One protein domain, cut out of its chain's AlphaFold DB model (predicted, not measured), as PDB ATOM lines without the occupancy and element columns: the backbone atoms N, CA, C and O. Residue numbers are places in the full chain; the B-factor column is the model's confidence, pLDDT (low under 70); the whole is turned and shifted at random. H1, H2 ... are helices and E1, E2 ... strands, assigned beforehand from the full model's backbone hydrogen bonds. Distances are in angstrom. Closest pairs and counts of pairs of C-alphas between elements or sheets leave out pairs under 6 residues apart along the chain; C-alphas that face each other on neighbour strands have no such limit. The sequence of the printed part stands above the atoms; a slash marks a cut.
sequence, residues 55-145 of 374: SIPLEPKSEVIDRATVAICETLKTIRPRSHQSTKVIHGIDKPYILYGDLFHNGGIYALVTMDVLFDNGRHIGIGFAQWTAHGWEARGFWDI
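AT A GLANCE: This is residues 55 to 145 of the 374 residues of an uncharacterized protein of Chthoniobacter flavus Ellin428 (UniProt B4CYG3). A twisted five-stranded sheet curls round one helix, H1, which packs on E3, E4 and E5; E1 lies away from it. The 91 printed residues run H1, then E1 to E5 as a meander, each strand the antiparallel neighbour of the one before. The class is mixed; the whole is compact, with a radius of gyration of the C-alphas of 12.9 A and spans of 39 by 32 by 21 A.

HOW THE PARTS SIT: Start at H1, residues 63 to 76, with every O i to N i+4 pair within hydrogen-bond range. It touches E5, residues 136 to 143; their closest C-alphas, Thr 69 and Ala 139, are 5.4 A apart. Next, E1, residues 88 to 92, and E2, residues 95 to 101, form a hairpin, with N 90 and O 98 within hydrogen-bond range at 2.8 A.

IN THESE COORDINATES: Find C-alpha 63 at (9.312, -27.267, 23.452); H1 runs 20.1 A from there. E3, residues 110 to 119, spans 24.9 A and E4, residues 122 to 133, 31.0 A; E5 ends at C-alpha 143, (13.000, -13.099, 22.770).

THE WHOLE: The printed part has no cut. The link from H1 to E1 is long, 11 residues. Confidence is under 70 at residues 55 to 62, 64, 92 to 95 and 119 to 121.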
ATOM      1  N   SER A  55       8.574 -11.865  18.589       40.66
ATOM      2  CA  SER A  55       8.158 -12.049  19.976       40.66
ATOM      3  C   SER A  55       7.450 -13.391  20.087       40.66
ATOM      4  O   SER A  55       6.399 -13.592  19.491       40.66
ATOM      5  N   ILE A  56       8.047 -14.327  20.820       45.72
ATOM      6  CA  ILE A  56       7.360 -15.545  21.234       45.72
ATOM      7  C   ILE A  56       6.836 -15.246  22.642       45.72
ATOM      8  O   ILE A  56       7.587 -15.404  23.609       45.72
ATOM      9  N   PRO A  57       5.594 -14.748  22.815       48.66
ATOM     10  CA  PRO A  57       4.973 -14.825  24.130       48.66
ATOM     11  C   PRO A  57       5.024 -16.295  24.571       48.66
ATOM     12  O   PRO A  57       4.732 -17.175  23.762       48.66
ATOM     13  N   LEU A  58       5.397 -16.580  25.828       52.81
ATOM     14  CA  LEU A  58       5.550 -17.957  26.347       52.81
ATOM     15  C   LEU A  58       4.221 -18.755  26.409       52.81
ATOM     16  O   LEU A  58       4.132 -19.801  27.045       52.81
ATOM     17  N   GLU A  59       3.181 -18.268  25.738       48.44
ATOM     18  CA  GLU A  59       1.850 -18.846  25.626       48.44
ATOM     19  C   GLU A  59       1.479 -18.928  24.135       48.44
ATOM     20  O   GLU A  59       0.715 -18.112  23.621       48.44
ATOM     21  N   PRO A  60       2.061 -19.893  23.409       49.94
ATOM     22  CA  PRO A  60       1.617 -21.266  23.615       49.94
ATOM     23  C   PRO A  60       2.758 -22.220  23.971       49.94
ATOM     24  O   PRO A  60       3.870 -22.078  23.477       49.94
ATOM     25  N   LYS A  61       2.451 -23.240  24.785       54.25
ATOM     26  CA  LYS A  61       3.368 -24.332  25.155       54.25
ATOM     27  C   LYS A  61       4.067 -24.889  23.913       54.25
ATOM     28  O   LYS A  61       3.453 -25.596  23.115       54.25
ATOM     29  N   SER A  62       5.342 -24.562  23.763       65.69
ATOM     30  CA  SER A  62       6.227 -25.138  22.759       65.69
ATOM     31  C   SER A  62       7.461 -25.669  23.469       65.69
ATOM     32  O   SER A  62       7.883 -25.127  24.489       65.69
ATOM     33  N   GLU A  63       8.070 -26.709  22.914       70.81
ATOM     34  CA  GLU A  63       9.312 -27.267  23.452       70.81
ATOM     35  C   GLU A  63      10.430 -26.210  23.545       70.81
ATOM     36  O   GLU A  63      11.269 -26.247  24.447       70.81
ATOM     37  N   VAL A  64      10.391 -25.212  22.654       68.06
ATOM     38  CA  VAL A  64      11.299 -24.061  22.663       68.06
ATOM     39  C   VAL A  64      11.128 -23.228  23.943       68.06
ATOM     40  O   VAL A  64      12.100 -22.832  24.582       68.06
ATOM     41  N   ILE A  65       9.891 -23.004  24.375       71.38
ATOM     42  CA  ILE A  65       9.583 -22.250  25.596       71.38
ATOM     43  C   ILE A  65      10.013 -23.017  26.851       71.38
ATOM     44  O   ILE A  65      10.590 -22.421  27.766       71.38
ATOM     45  N   ASP A  66       9.797 -24.332  26.885       78.56
ATOM     46  CA  ASP A  66      10.161 -25.165  28.035       78.56
ATOM     47  C   ASP A  66      11.685 -25.238  28.211       78.56
ATOM     48  O   ASP A  66      12.207 -24.999  29.305       78.56
ATOM     49  N   ARG A  67      12.432 -25.484  27.125       81.00
ATOM     50  CA  ARG A  67      13.904 -25.502  27.168       81.00
ATOM     51  C   ARG A  67      14.485 -24.121  27.484       81.00
ATOM     52  O   ARG A  67      15.421 -24.042  28.281       81.00
ATOM     53  N   ALA A  68      13.922 -23.039  26.933       80.31
ATOM     54  CA  ALA A  68      14.322 -21.676  27.292       80.31
ATOM     55  C   ALA A  68      14.101 -21.413  28.789       80.31
ATOM     56  O   ALA A  68      15.001 -20.920  29.464       80.31
ATOM     57  N   THR A  69      12.945 -21.812  29.327       86.50
ATOM     58  CA  THR A  69      12.612 -21.675  30.753       86.50
ATOM     59  C   THR A  69      13.634 -22.382  31.639       86.50
ATOM     60  O   THR A  69      14.195 -21.761  32.544       86.50
ATOM     61  N   VAL A  70      13.940 -23.649  31.344       88.38
ATOM     62  CA  VAL A  70      14.951 -24.419  32.087       88.38
ATOM     63  C   VAL A  70      16.313 -23.732  32.011       88.38
ATOM     64  O   VAL A  70      16.947 -23.517  33.043       88.38
ATOM     65  N   ALA A  71      16.752 -23.335  30.816       87.44
ATOM     66  CA  ALA A  71      18.050 -22.698  30.628       87.44
ATOM     67  C   ALA A  71      18.154 -21.341  31.360       87.44
ATOM     68  O   ALA A  71      19.205 -21.040  31.935       87.44
ATOM     69  N   ILE A  72      17.074 -20.544  31.399       89.81
ATOM     70  CA  ILE A  72      17.010 -19.277  32.148       89.81
ATOM     71  C   ILE A  72      17.194 -19.558  33.639       89.81
ATOM     72  O   ILE A  72      18.087 -18.994  34.280       89.81
ATOM     73  N   CYS A  73      16.377 -20.455  34.194       90.56
ATOM     74  CA  CYS A  73      16.402 -20.786  35.615       90.56
ATOM     75  C   CYS A  73      17.750 -21.388  36.036       90.56
ATOM     76  O   CYS A  73      18.304 -20.987  37.062       90.56
ATOM     77  N   GLU A  74      18.328 -22.281  35.227       90.00
ATOM     78  CA  GLU A  74      19.643 -22.879  35.477       90.00
ATOM     79  C   GLU A  74      20.771 -21.844  35.450       90.00
ATOM     80  O   GLU A  74      21.660 -21.878  36.304       90.00
ATOM     81  N   THR A  75      20.718 -20.885  34.522       89.94
ATOM     82  CA  THR A  75      21.705 -19.797  34.445       89.94
ATOM     83  C   THR A  75      21.648 -18.903  35.684       89.94
ATOM     84  O   THR A  75      22.681 -18.454  36.188       89.94
ATOM     85  N   LEU A  76      20.446 -18.668  36.215       91.50
ATOM     86  CA  LEU A  76      20.216 -17.778  37.351       91.50
ATOM     87  C   LEU A  76      20.264 -18.487  38.717       91.50
ATOM     88  O   LEU A  76      20.255 -17.812  39.745       91.50
ATOM     89  N   LYS A  77      20.357 -19.825  38.775       91.56
ATOM     90  CA  LYS A  77      20.188 -20.624  40.013       91.56
ATOM     91  C   LYS A  77      21.122 -20.251  41.169       91.56
ATOM     92  O   LYS A  77      20.785 -20.441  42.338       91.56
ATOM     93  N   THR A  78      22.310 -19.739  40.855       90.00
ATOM     94  CA  THR A  78      23.316 -19.319  41.845       90.00
ATOM     95  C   THR A  78      23.067 -17.902  42.362       90.00
ATOM     96  O   THR A  78      23.588 -17.527  43.413       90.00
ATOM     97  N   ILE A  79      22.250 -17.114  41.660       92.19
ATOM     98  CA  ILE A  79      21.897 -15.746  42.023       92.19
ATOM     99  C   ILE A  79      20.695 -15.807  42.957       92.19
ATOM    100  O   ILE A  79      19.571 -16.055  42.534       92.19
ATOM    101  N   ARG A  80      20.935 -15.547  44.243       91.06
ATOM    102  CA  ARG A  80      19.883 -15.421  45.258       91.06
ATOM    103  C   ARG A  80      19.790 -13.962  45.705       91.06
ATOM    104  O   ARG A  80      20.554 -13.553  46.585       91.06
ATOM    105  N   PRO A  81      18.941 -13.146  45.061       89.38
ATOM    106  CA  PRO A  81      18.822 -11.738  45.402       89.38
ATOM    107  C   PRO A  81      18.213 -11.562  46.798       89.38
ATOM    108  O   PRO A  81      17.403 -12.366  47.258       89.38
ATOM    109  N   ARG A  82      18.612 -10.488  47.485       86.31
ATOM    110  CA  ARG A  82      17.985 -10.063  48.744       86.31
ATOM    111  C   ARG A  82      16.717  -9.253  48.449       86.31
ATOM    112  O   ARG A  82      16.564  -8.717  47.352       86.31
ATOM    113  N   SER A  83      15.833  -9.120  49.434       75.06
ATOM    114  CA  SER A  83      14.715  -8.168  49.372       75.06
ATOM    115  C   SER A  83      15.235  -6.755  49.074       75.06
ATOM    116  O   SER A  83      16.219  -6.333  49.686       75.06
ATOM    117  N   HIS A  84      14.591  -6.036  48.148       76.62
ATOM    118  CA  HIS A  84      14.983  -4.684  47.706       76.62
ATOM    119  C   HIS A  84      16.411  -4.584  47.139       76.62
ATOM    120  O   HIS A  84      17.102  -3.578  47.301       76.62
ATOM    121  N   GLN A  85      16.887  -5.647  46.485       87.19
ATOM    122  CA  GLN A  85      18.185  -5.659  45.821       87.19
ATOM    123  C   GLN A  85      18.242  -4.578  44.732       87.19
ATOM    124  O   GLN A  85      17.554  -4.669  43.718       87.19
ATOM    125  N   SER A  86      19.128  -3.594  44.919       87.81
ATOM    126  CA  SER A  86      19.467  -2.632  43.871       87.81
ATOM    127  C   SER A  86      19.986  -3.345  42.625       87.81
ATOM    128  O   SER A  86      20.604  -4.415  42.722       87.81
ATOM    129  N   THR A  87      19.750  -2.731  41.468       89.94
ATOM    130  CA  THR A  87      20.168  -3.245  40.166       89.94
ATOM    131  C   THR A  87      21.663  -3.557  40.139       89.94
ATOM    132  O   THR A  87      22.507  -2.718  40.459       89.94
ATOM    133  N   LYS A  88      21.989  -4.780  39.728       90.38
ATOM    134  CA  LYS A  88      23.344  -5.308  39.587       90.38
ATOM    135  C   LYS A  88      23.538  -5.890  38.198       90.38
ATOM    136  O   LYS A  88      22.617  -6.431  37.593       90.38
ATOM    137  N   VAL A  89      24.775  -5.799  37.728       88.31
ATOM    138  CA  VAL A  89      25.221  -6.395  36.470       88.31
ATOM    139  C   VAL A  89      26.232  -7.485  36.787       88.31
ATOM    140  O   VAL A  89      27.170  -7.257  37.550       88.31
ATOM    141  N   ILE A  90      26.053  -8.656  36.185       87.31
ATOM    142  CA  ILE A  90      27.069  -9.704  36.119       87.31
ATOM    143  C   ILE A  90      27.495  -9.797  34.658       87.31
ATOM    144  O   ILE A  90      26.672  -9.995  33.769       87.31
ATOM    145  N   HIS A  91      28.790  -9.615  34.429       74.00
ATOM    146  CA  HIS A  91      29.418  -9.681  33.115       74.00
ATOM    147  C   HIS A  91      30.728 -10.464  33.217       74.00
ATOM    148  O   HIS A  91      31.459 -10.332  34.203       74.00
ATOM    149  N   GLY A  92      31.012 -11.280  32.208       56.03
ATOM    150  CA  GLY A  92      32.303 -11.926  31.994       56.03
ATOM    151  C   GLY A  92      32.508 -12.131  30.496       56.03
ATOM    152  O   GLY A  92      31.529 -12.243  29.771       56.03
ATOM    153  N   ILE A  93      33.764 -12.155  30.047       49.91
ATOM    154  CA  ILE A  93      34.137 -12.234  28.621       49.91
ATOM    155  C   ILE A  93      33.524 -13.476  27.939       49.91
ATOM    156  O   ILE A  93      33.093 -13.381  26.798       49.91
ATOM    157  N   ASP A  94      33.361 -14.573  28.690       59.06
ATOM    158  CA  ASP A  94      32.772 -15.843  28.228       59.06
ATOM    159  C   ASP A  94      31.478 -16.219  28.975       59.06
ATOM    160  O   ASP A  94      31.075 -17.383  29.016       59.06
ATOM    161  N   LYS A  95      30.856 -15.259  29.673       68.38
ATOM    162  CA  LYS A  95      29.680 -15.500  30.522       68.38
ATOM    163  C   LYS A  95      28.474 -14.724  30.010       68.38
ATOM    164  O   LYS A  95      28.645 -13.637  29.462       68.38
ATOM    165  N   PRO A  96      27.253 -15.232  30.249       83.25
ATOM    166  CA  PRO A  96      26.049 -14.491  29.917       83.25
ATOM    167  C   PRO A  96      26.055 -13.123  30.610       83.25
ATOM    168  O   PRO A  96      26.429 -13.001  31.782       83.25
ATOM    169  N   TYR A  97      25.632 -12.094  29.881       87.69
ATOM    170  CA  TYR A  97      25.352 -10.784  30.443       87.69
ATOM    171  C   TYR A  97      24.039 -10.861  31.221       87.69
ATOM    172  O   TYR A  97      22.998 -11.186  30.647       87.69
ATOM    173  N   ILE A  98      24.087 -10.564  32.520       91.62
ATOM    174  CA  ILE A  98      22.920 -10.616  33.406       91.62
ATOM    175  C   ILE A  98      22.719  -9.253  34.063       91.62
ATOM    176  O   ILE A  98      23.606  -8.753  34.756       91.62
ATOM    177  N   LEU A  99      21.529  -8.680  33.902       93.00
ATOM    178  CA  LEU A  99      21.050  -7.519  34.655       93.00
ATOM    179  C   LEU A  99      19.958  -7.999  35.607       93.00
ATOM    180  O   LEU A  99      18.960  -8.534  35.137       93.00
ATOM    181  N   TYR A 100      20.114  -7.816  36.917       95.00
ATOM    182  CA  TYR A 100      19.098  -8.249  37.883       95.00
ATOM    183  C   TYR A 100      18.931  -7.281  39.055       95.00
ATOM    184  O   TYR A 100      19.847  -6.528  39.382       95.00
ATOM    185  N   GLY A 101      17.774  -7.325  39.713       94.81
ATOM    186  CA  GLY A 101      17.422  -6.471  40.854       94.81
ATOM    187  C   GLY A 101      15.987  -5.964  40.747       94.81
ATOM    188  O   GLY A 101      15.197  -6.508  39.975       94.81
ATOM    189  N   ASP A 102      15.649  -4.920  41.499       93.31
ATOM    190  CA  ASP A 102      14.389  -4.184  41.328       93.31
ATOM    191  C   ASP A 102      14.446  -3.314  40.064       93.31
ATOM    192  O   ASP A 102      14.652  -2.103  40.117       93.31
ATOM    193  N   LEU A 103      14.353  -3.968  38.901       91.94
ATOM    194  CA  LEU A 103      14.569  -3.342  37.594       91.94
ATOM    195  C   LEU A 103      13.520  -2.278  37.259       91.94
ATOM    196  O   LEU A 103      13.837  -1.340  36.539       91.94
ATOM    197  N   PHE A 104      12.296  -2.421  37.771       90.56
ATOM    198  CA  PHE A 104      11.159  -1.555  37.438       90.56
ATOM    199  C   PHE A 104      10.654  -0.739  38.637       90.56
ATOM    200  O   PHE A 104       9.572  -0.166  38.566       90.56
ATOM    201  N   HIS A 105      11.431  -0.684  39.726       89.50
ATOM    202  CA  HIS A 105      11.132   0.066  40.954       89.50
ATOM    203  C   HIS A 105       9.738  -0.223  41.539       89.50
ATOM    204  O   HIS A 105       9.067   0.669  42.057       89.50
ATOM    205  N   ASN A 106       9.294  -1.476  41.447       87.94
ATOM    206  CA  ASN A 106       7.983  -1.913  41.934       87.94
ATOM    207  C   ASN A 106       8.089  -2.893  43.112       87.94
ATOM    208  O   ASN A 106       7.092  -3.501  43.502       87.94
ATOM    209  N   GLY A 107       9.293  -3.073  43.664       88.44
ATOM    210  CA  GLY A 107       9.577  -3.997  44.760       88.44
ATOM    211  C   GLY A 107       9.756  -5.457  44.330       88.44
ATOM    212  O   GLY A 107      10.250  -6.262  45.123       88.44
ATOM    213  N   GLY A 108       9.404  -5.808  43.090       91.50
ATOM    214  CA  GLY A 108       9.692  -7.111  42.503       91.50
ATOM    215  C   GLY A 108      11.147  -7.204  42.053       91.50
ATOM    216  O   GLY A 108      11.732  -6.227  41.601       91.50
ATOM    217  N   ILE A 109      11.742  -8.392  42.150       94.81
ATOM    218  CA  ILE A 109      13.096  -8.626  41.648       94.81
ATOM    219  C   ILE A 109      13.018  -9.372  40.322       94.81
ATOM    220  O   ILE A 109      12.421 -10.444  40.239       94.81
ATOM    221  N   TYR A 110      13.661  -8.819  39.302       95.38
ATOM    222  CA  TYR A 110      13.677  -9.355  37.948       95.38
ATOM    223  C   TYR A 110      15.106  -9.567  37.468       95.38
ATOM    224  O   TYR A 110      16.047  -8.979  38.008       95.38
ATOM    225  N   ALA A 111      15.262 -10.404  36.449       94.94
ATOM    226  CA  ALA A 111      16.516 -10.624  35.750       94.94
ATOM    227  C   ALA A 111      16.298 -10.631  34.238       94.94
ATOM    228  O   ALA A 111      15.311 -11.170  33.741       94.94
ATOM    229  N   LEU A 112      17.259 -10.059  33.525       93.12
ATOM    230  CA  LEU A 112      17.433 -10.160  32.085       93.12
ATOM    231  C   LEU A 112      18.769 -10.835  31.822       93.12
ATOM    232  O   LEU A 112      19.773 -10.461  32.433       93.12
ATOM    233  N   VAL A 113      18.783 -11.818  30.930       91.50
ATOM    234  CA  VAL A 113      19.954 -12.656  30.672       91.50
ATOM    235  C   VAL A 113      20.132 -12.885  29.178       91.50
ATOM    236  O   VAL A 113      19.198 -13.307  28.507       91.50
ATOM    237  N   THR A 114      21.324 -12.619  28.641       89.19
ATOM    238  CA  THR A 114      21.668 -13.061  27.279       89.19
ATOM    239  C   THR A 114      21.878 -14.563  27.271       89.19
ATOM    240  O   THR A 114      22.563 -15.089  28.151       89.19
ATOM    241  N   MET A 115      21.350 -15.241  26.265       85.62
ATOM    242  CA  MET A 115      21.363 -16.691  26.203       85.62
ATOM    243  C   MET A 115      21.672 -17.196  24.812       85.62
ATOM    244  O   MET A 115      21.338 -16.572  23.809       85.62
ATOM    245  N   ASP A 116      22.270 -18.373  24.800       83.69
ATOM    246  CA  ASP A 116      22.529 -19.169  23.622       83.69
ATOM    247  C   ASP A 116      22.005 -20.571  23.914       83.69
ATOM    248  O   ASP A 116      22.512 -21.261  24.802       83.69
ATOM    249  N   VAL A 117      20.915 -20.938  23.250       74.50
ATOM    250  CA  VAL A 117      20.179 -22.165  23.537       74.50
ATOM    251  C   VAL A 117      20.095 -22.986  22.262       74.50
ATOM    252  O   VAL A 117      19.669 -22.509  21.210       74.50
ATOM    253  N   LEU A 118      20.517 -24.245  22.358       73.06
ATOM    254  CA  LEU A 118      20.391 -25.205  21.272       73.06
ATOM    255  C   LEU A 118      19.035 -25.906  21.362       73.06
ATOM    256  O   LEU A 118      18.727 -26.598  22.336       73.06
ATOM    257  N   PHE A 119      18.245 -25.735  20.316       68.12
ATOM    258  CA  PHE A 119      16.970 -26.394  20.100       68.12
ATOM    259  C   PHE A 119      17.099 -27.397  18.951       68.12
ATOM    260  O   PHE A 119      18.060 -27.370  18.178       68.12
ATOM    261  N   ASP A 120      16.128 -28.297  18.819       67.19
ATOM    262  CA  ASP A 120      16.178 -29.356  17.799       67.19
ATOM    263  C   ASP A 120      16.052 -28.796  16.372       67.19
ATOM    264  O   ASP A 120      16.559 -29.377  15.415       67.19
ATOM    265  N   ASN A 121      15.421 -27.630  16.237       68.69
ATOM    266  CA  ASN A 121      15.300 -26.860  15.001       68.69
ATOM    267  C   ASN A 121      16.476 -25.892  14.759       68.69
ATOM    268  O   ASN A 121      16.486 -25.212  13.733       68.69
ATOM    269  N   GLY A 122      17.459 -25.826  15.662       74.25
ATOM    270  CA  GLY A 122      18.650 -24.999  15.496       74.25
ATOM    271  C   GLY A 122      19.104 -24.288  16.765       74.25
ATOM    272  O   GLY A 122      18.560 -24.440  17.853       74.25
ATOM    273  N   ARG A 123      20.160 -23.491  16.623       79.38
ATOM    274  CA  ARG A 123      20.680 -22.630  17.688       79.38
ATOM    275  C   ARG A 123      19.907 -21.315  17.684       79.38
ATOM    276  O   ARG A 123      19.835 -20.670  16.644       79.38
ATOM    277  N   HIS A 124      19.386 -20.916  18.834       77.06
ATOM    278  CA  HIS A 124      18.687 -19.650  19.020       77.06
ATOM    279  C   HIS A 124      19.440 -18.815  20.056       77.06
ATOM    280  O   HIS A 124      19.789 -19.299  21.139       77.06
ATOM    281  N   ILE A 125      19.701 -17.556  19.717       79.44
ATOM    282  CA  ILE A 125      20.469 -16.635  20.551       79.44
ATOM    283  C   ILE A 125      19.553 -15.469  20.884       79.44
ATOM    284  O   ILE A 125      19.069 -14.776  19.993       79.44
ATOM    285  N   GLY A 126      19.320 -15.251  22.172       83.56
ATOM    286  CA  GLY A 126      18.255 -14.367  22.611       83.56
ATOM    287  C   GLY A 126      18.446 -13.801  24.003       83.56
ATOM    288  O   GLY A 126      19.520 -13.881  24.607       83.56
ATOM    289  N   ILE A 127      17.371 -13.212  24.516       87.38
ATOM    290  CA  ILE A 127      17.322 -12.617  25.850       87.38
ATOM    291  C   ILE A 127      16.191 -13.275  26.633       87.38
ATOM    292  O   ILE A 127      15.037 -13.262  26.209       87.38
ATOM    293  N   GLY A 128      16.530 -13.852  27.781       89.94
ATOM    294  CA  GLY A 128      15.576 -14.371  28.752       89.94
ATOM    295  C   GLY A 128      15.201 -13.315  29.786       89.94
ATOM    296  O   GLY A 128      16.048 -12.534  30.224       89.94
ATOM    297  N   PHE A 129      13.941 -13.317  30.207       92.62
ATOM    298  CA  PHE A 129      13.414 -12.509  31.302       92.62
ATOM    299  C   PHE A 129      12.836 -13.418  32.378       92.62
ATOM    300  O   PHE A 129      12.087 -14.348  32.077       92.62
ATOM    301  N   ALA A 130      13.172 -13.143  33.634       94.00
ATOM    302  CA  ALA A 130      12.712 -13.910  34.781       94.00
ATOM    303  C   ALA A 130      12.364 -13.010  35.964       94.00
ATOM    304  O   ALA A 130      12.882 -11.902  36.104       94.00
ATOM    305  N   GLN A 131      11.523 -13.532  36.848       94.81
ATOM    306  CA  GLN A 131      11.156 -12.924  38.119       94.81
ATOM    307  C   GLN A 131      11.602 -13.827  39.269       94.81
ATOM    308  O   GLN A 131      11.471 -15.046  39.204       94.81
ATOM    309  N   TRP A 132      12.124 -13.238  40.337       94.81
ATOM    310  CA  TRP A 132      12.417 -13.955  41.571       94.81
ATOM    311  C   TRP A 132      11.156 -14.061  42.428       94.81
ATOM    312  O   TRP A 132      10.515 -13.057  42.741       94.81
ATOM    313  N   THR A 133      10.825 -15.280  42.837       92.56
ATOM    314  CA  THR A 133       9.657 -15.610  43.659       92.56
ATOM    315  C   THR A 133      10.085 -16.321  44.945       92.56
ATOM    316  O   THR A 133      11.262 -16.624  45.150       92.56
ATOM    317  N   ALA A 134       9.120 -16.654  45.808       89.81
ATOM    318  CA  ALA A 134       9.369 -17.489  46.985       89.81
ATOM    319  C   ALA A 134       9.939 -18.880  46.633       89.81
ATOM    320  O   ALA A 134      10.612 -19.494  47.460       89.81
ATOM    321  N   HIS A 135       9.700 -19.361  45.410       90.94
ATOM    322  CA  HIS A 135      10.155 -20.665  44.921       90.94
ATOM    323  C   HIS A 135      11.436 -20.586  44.074       90.94
ATOM    324  O   HIS A 135      11.923 -21.613  43.608       90.94
ATOM    325  N   GLY A 136      12.011 -19.391  43.903       92.75
ATOM    326  CA  GLY A 136      13.191 -19.148  43.073       92.75
ATOM    327  C   GLY A 136      12.873 -18.367  41.798       92.75
ATOM    328  O   GLY A 136      11.863 -17.665  41.724       92.75
ATOM    329  N   TRP A 137      13.759 -18.450  40.803       94.06
ATOM    330  CA  TRP A 137      13.569 -17.786  39.512       94.06
ATOM    331  C   TRP A 137      12.480 -18.473  38.692       94.06
ATOM    332  O   TRP A 137      12.552 -19.675  38.447       94.06
ATOM    333  N   GLU A 138      11.520 -17.687  38.223       91.94
ATOM    334  CA  GLU A 138      10.462 -18.095  37.307       91.94
ATOM    335  C   GLU A 138      10.643 -17.344  35.984       91.94
ATOM    336  O   GLU A 138      10.699 -16.110  35.970       91.94
ATOM    337  N   ALA A 139      10.771 -18.071  34.872       90.81
ATOM    338  CA  ALA A 139      10.875 -17.454  33.554       90.81
ATOM    339  C   ALA A 139       9.548 -16.777  33.169       90.81
ATOM    340  O   ALA A 139       8.463 -17.302  33.402       90.81
ATOM    341  N   ARG A 140       9.653 -15.587  32.581       88.69
ATOM    342  CA  ARG A 140       8.527 -14.725  32.193       88.69
ATOM    343  C   ARG A 140       8.522 -14.392  30.704       88.69
ATOM    344  O   ARG A 140       7.481 -14.026  30.171       88.69
ATOM    345  N   GLY A 141       9.664 -14.501  30.029       86.69
ATOM    346  CA  GLY A 141       9.762 -14.245  28.597       86.69
ATOM    347  C   GLY A 141      11.079 -14.714  27.997       86.69
ATOM    348  O   GLY A 141      12.089 -14.801  28.695       86.69
ATOM    349  N   PHE A 142      11.057 -14.990  26.698       86.19
ATOM    350  CA  PHE A 142      12.246 -15.205  25.883       86.19
ATOM    351  C   PHE A 142      12.039 -14.534  24.524       86.19
ATOM    352  O   PHE A 142      11.008 -14.738  23.882       86.19
ATOM    353  N   TRP A 143      13.011 -13.735  24.088       83.69
ATOM    354  CA  TRP A 143      13.000 -13.099  22.770       83.69
ATOM    355  C   TRP A 143      14.190 -13.588  21.968       83.69
ATOM    356  O   TRP A 143      15.334 -13.408  22.389       83.69
ATOM    357  N   ASP A 144      13.901 -14.169  20.806       81.38
ATOM    358  CA  ASP A 144      14.897 -14.640  19.843       81.38
ATOM    359  C   ASP A 144      15.453 -13.454  19.044       81.38
ATOM    360  O   ASP A 144      15.162 -13.230  17.867       81.38
ATOM    361  N   ILE A 145      16.169 -12.603  19.770       77.44
ATOM    362  CA  ILE A 145      16.824 -11.405  19.276       77.44
ATOM    363  C   ILE A 145      18.291 -11.558  19.639       77.44
ATOM    364  O   ILE A 145      18.658 -11.398  20.805       77.44
TER     365      ILE A 145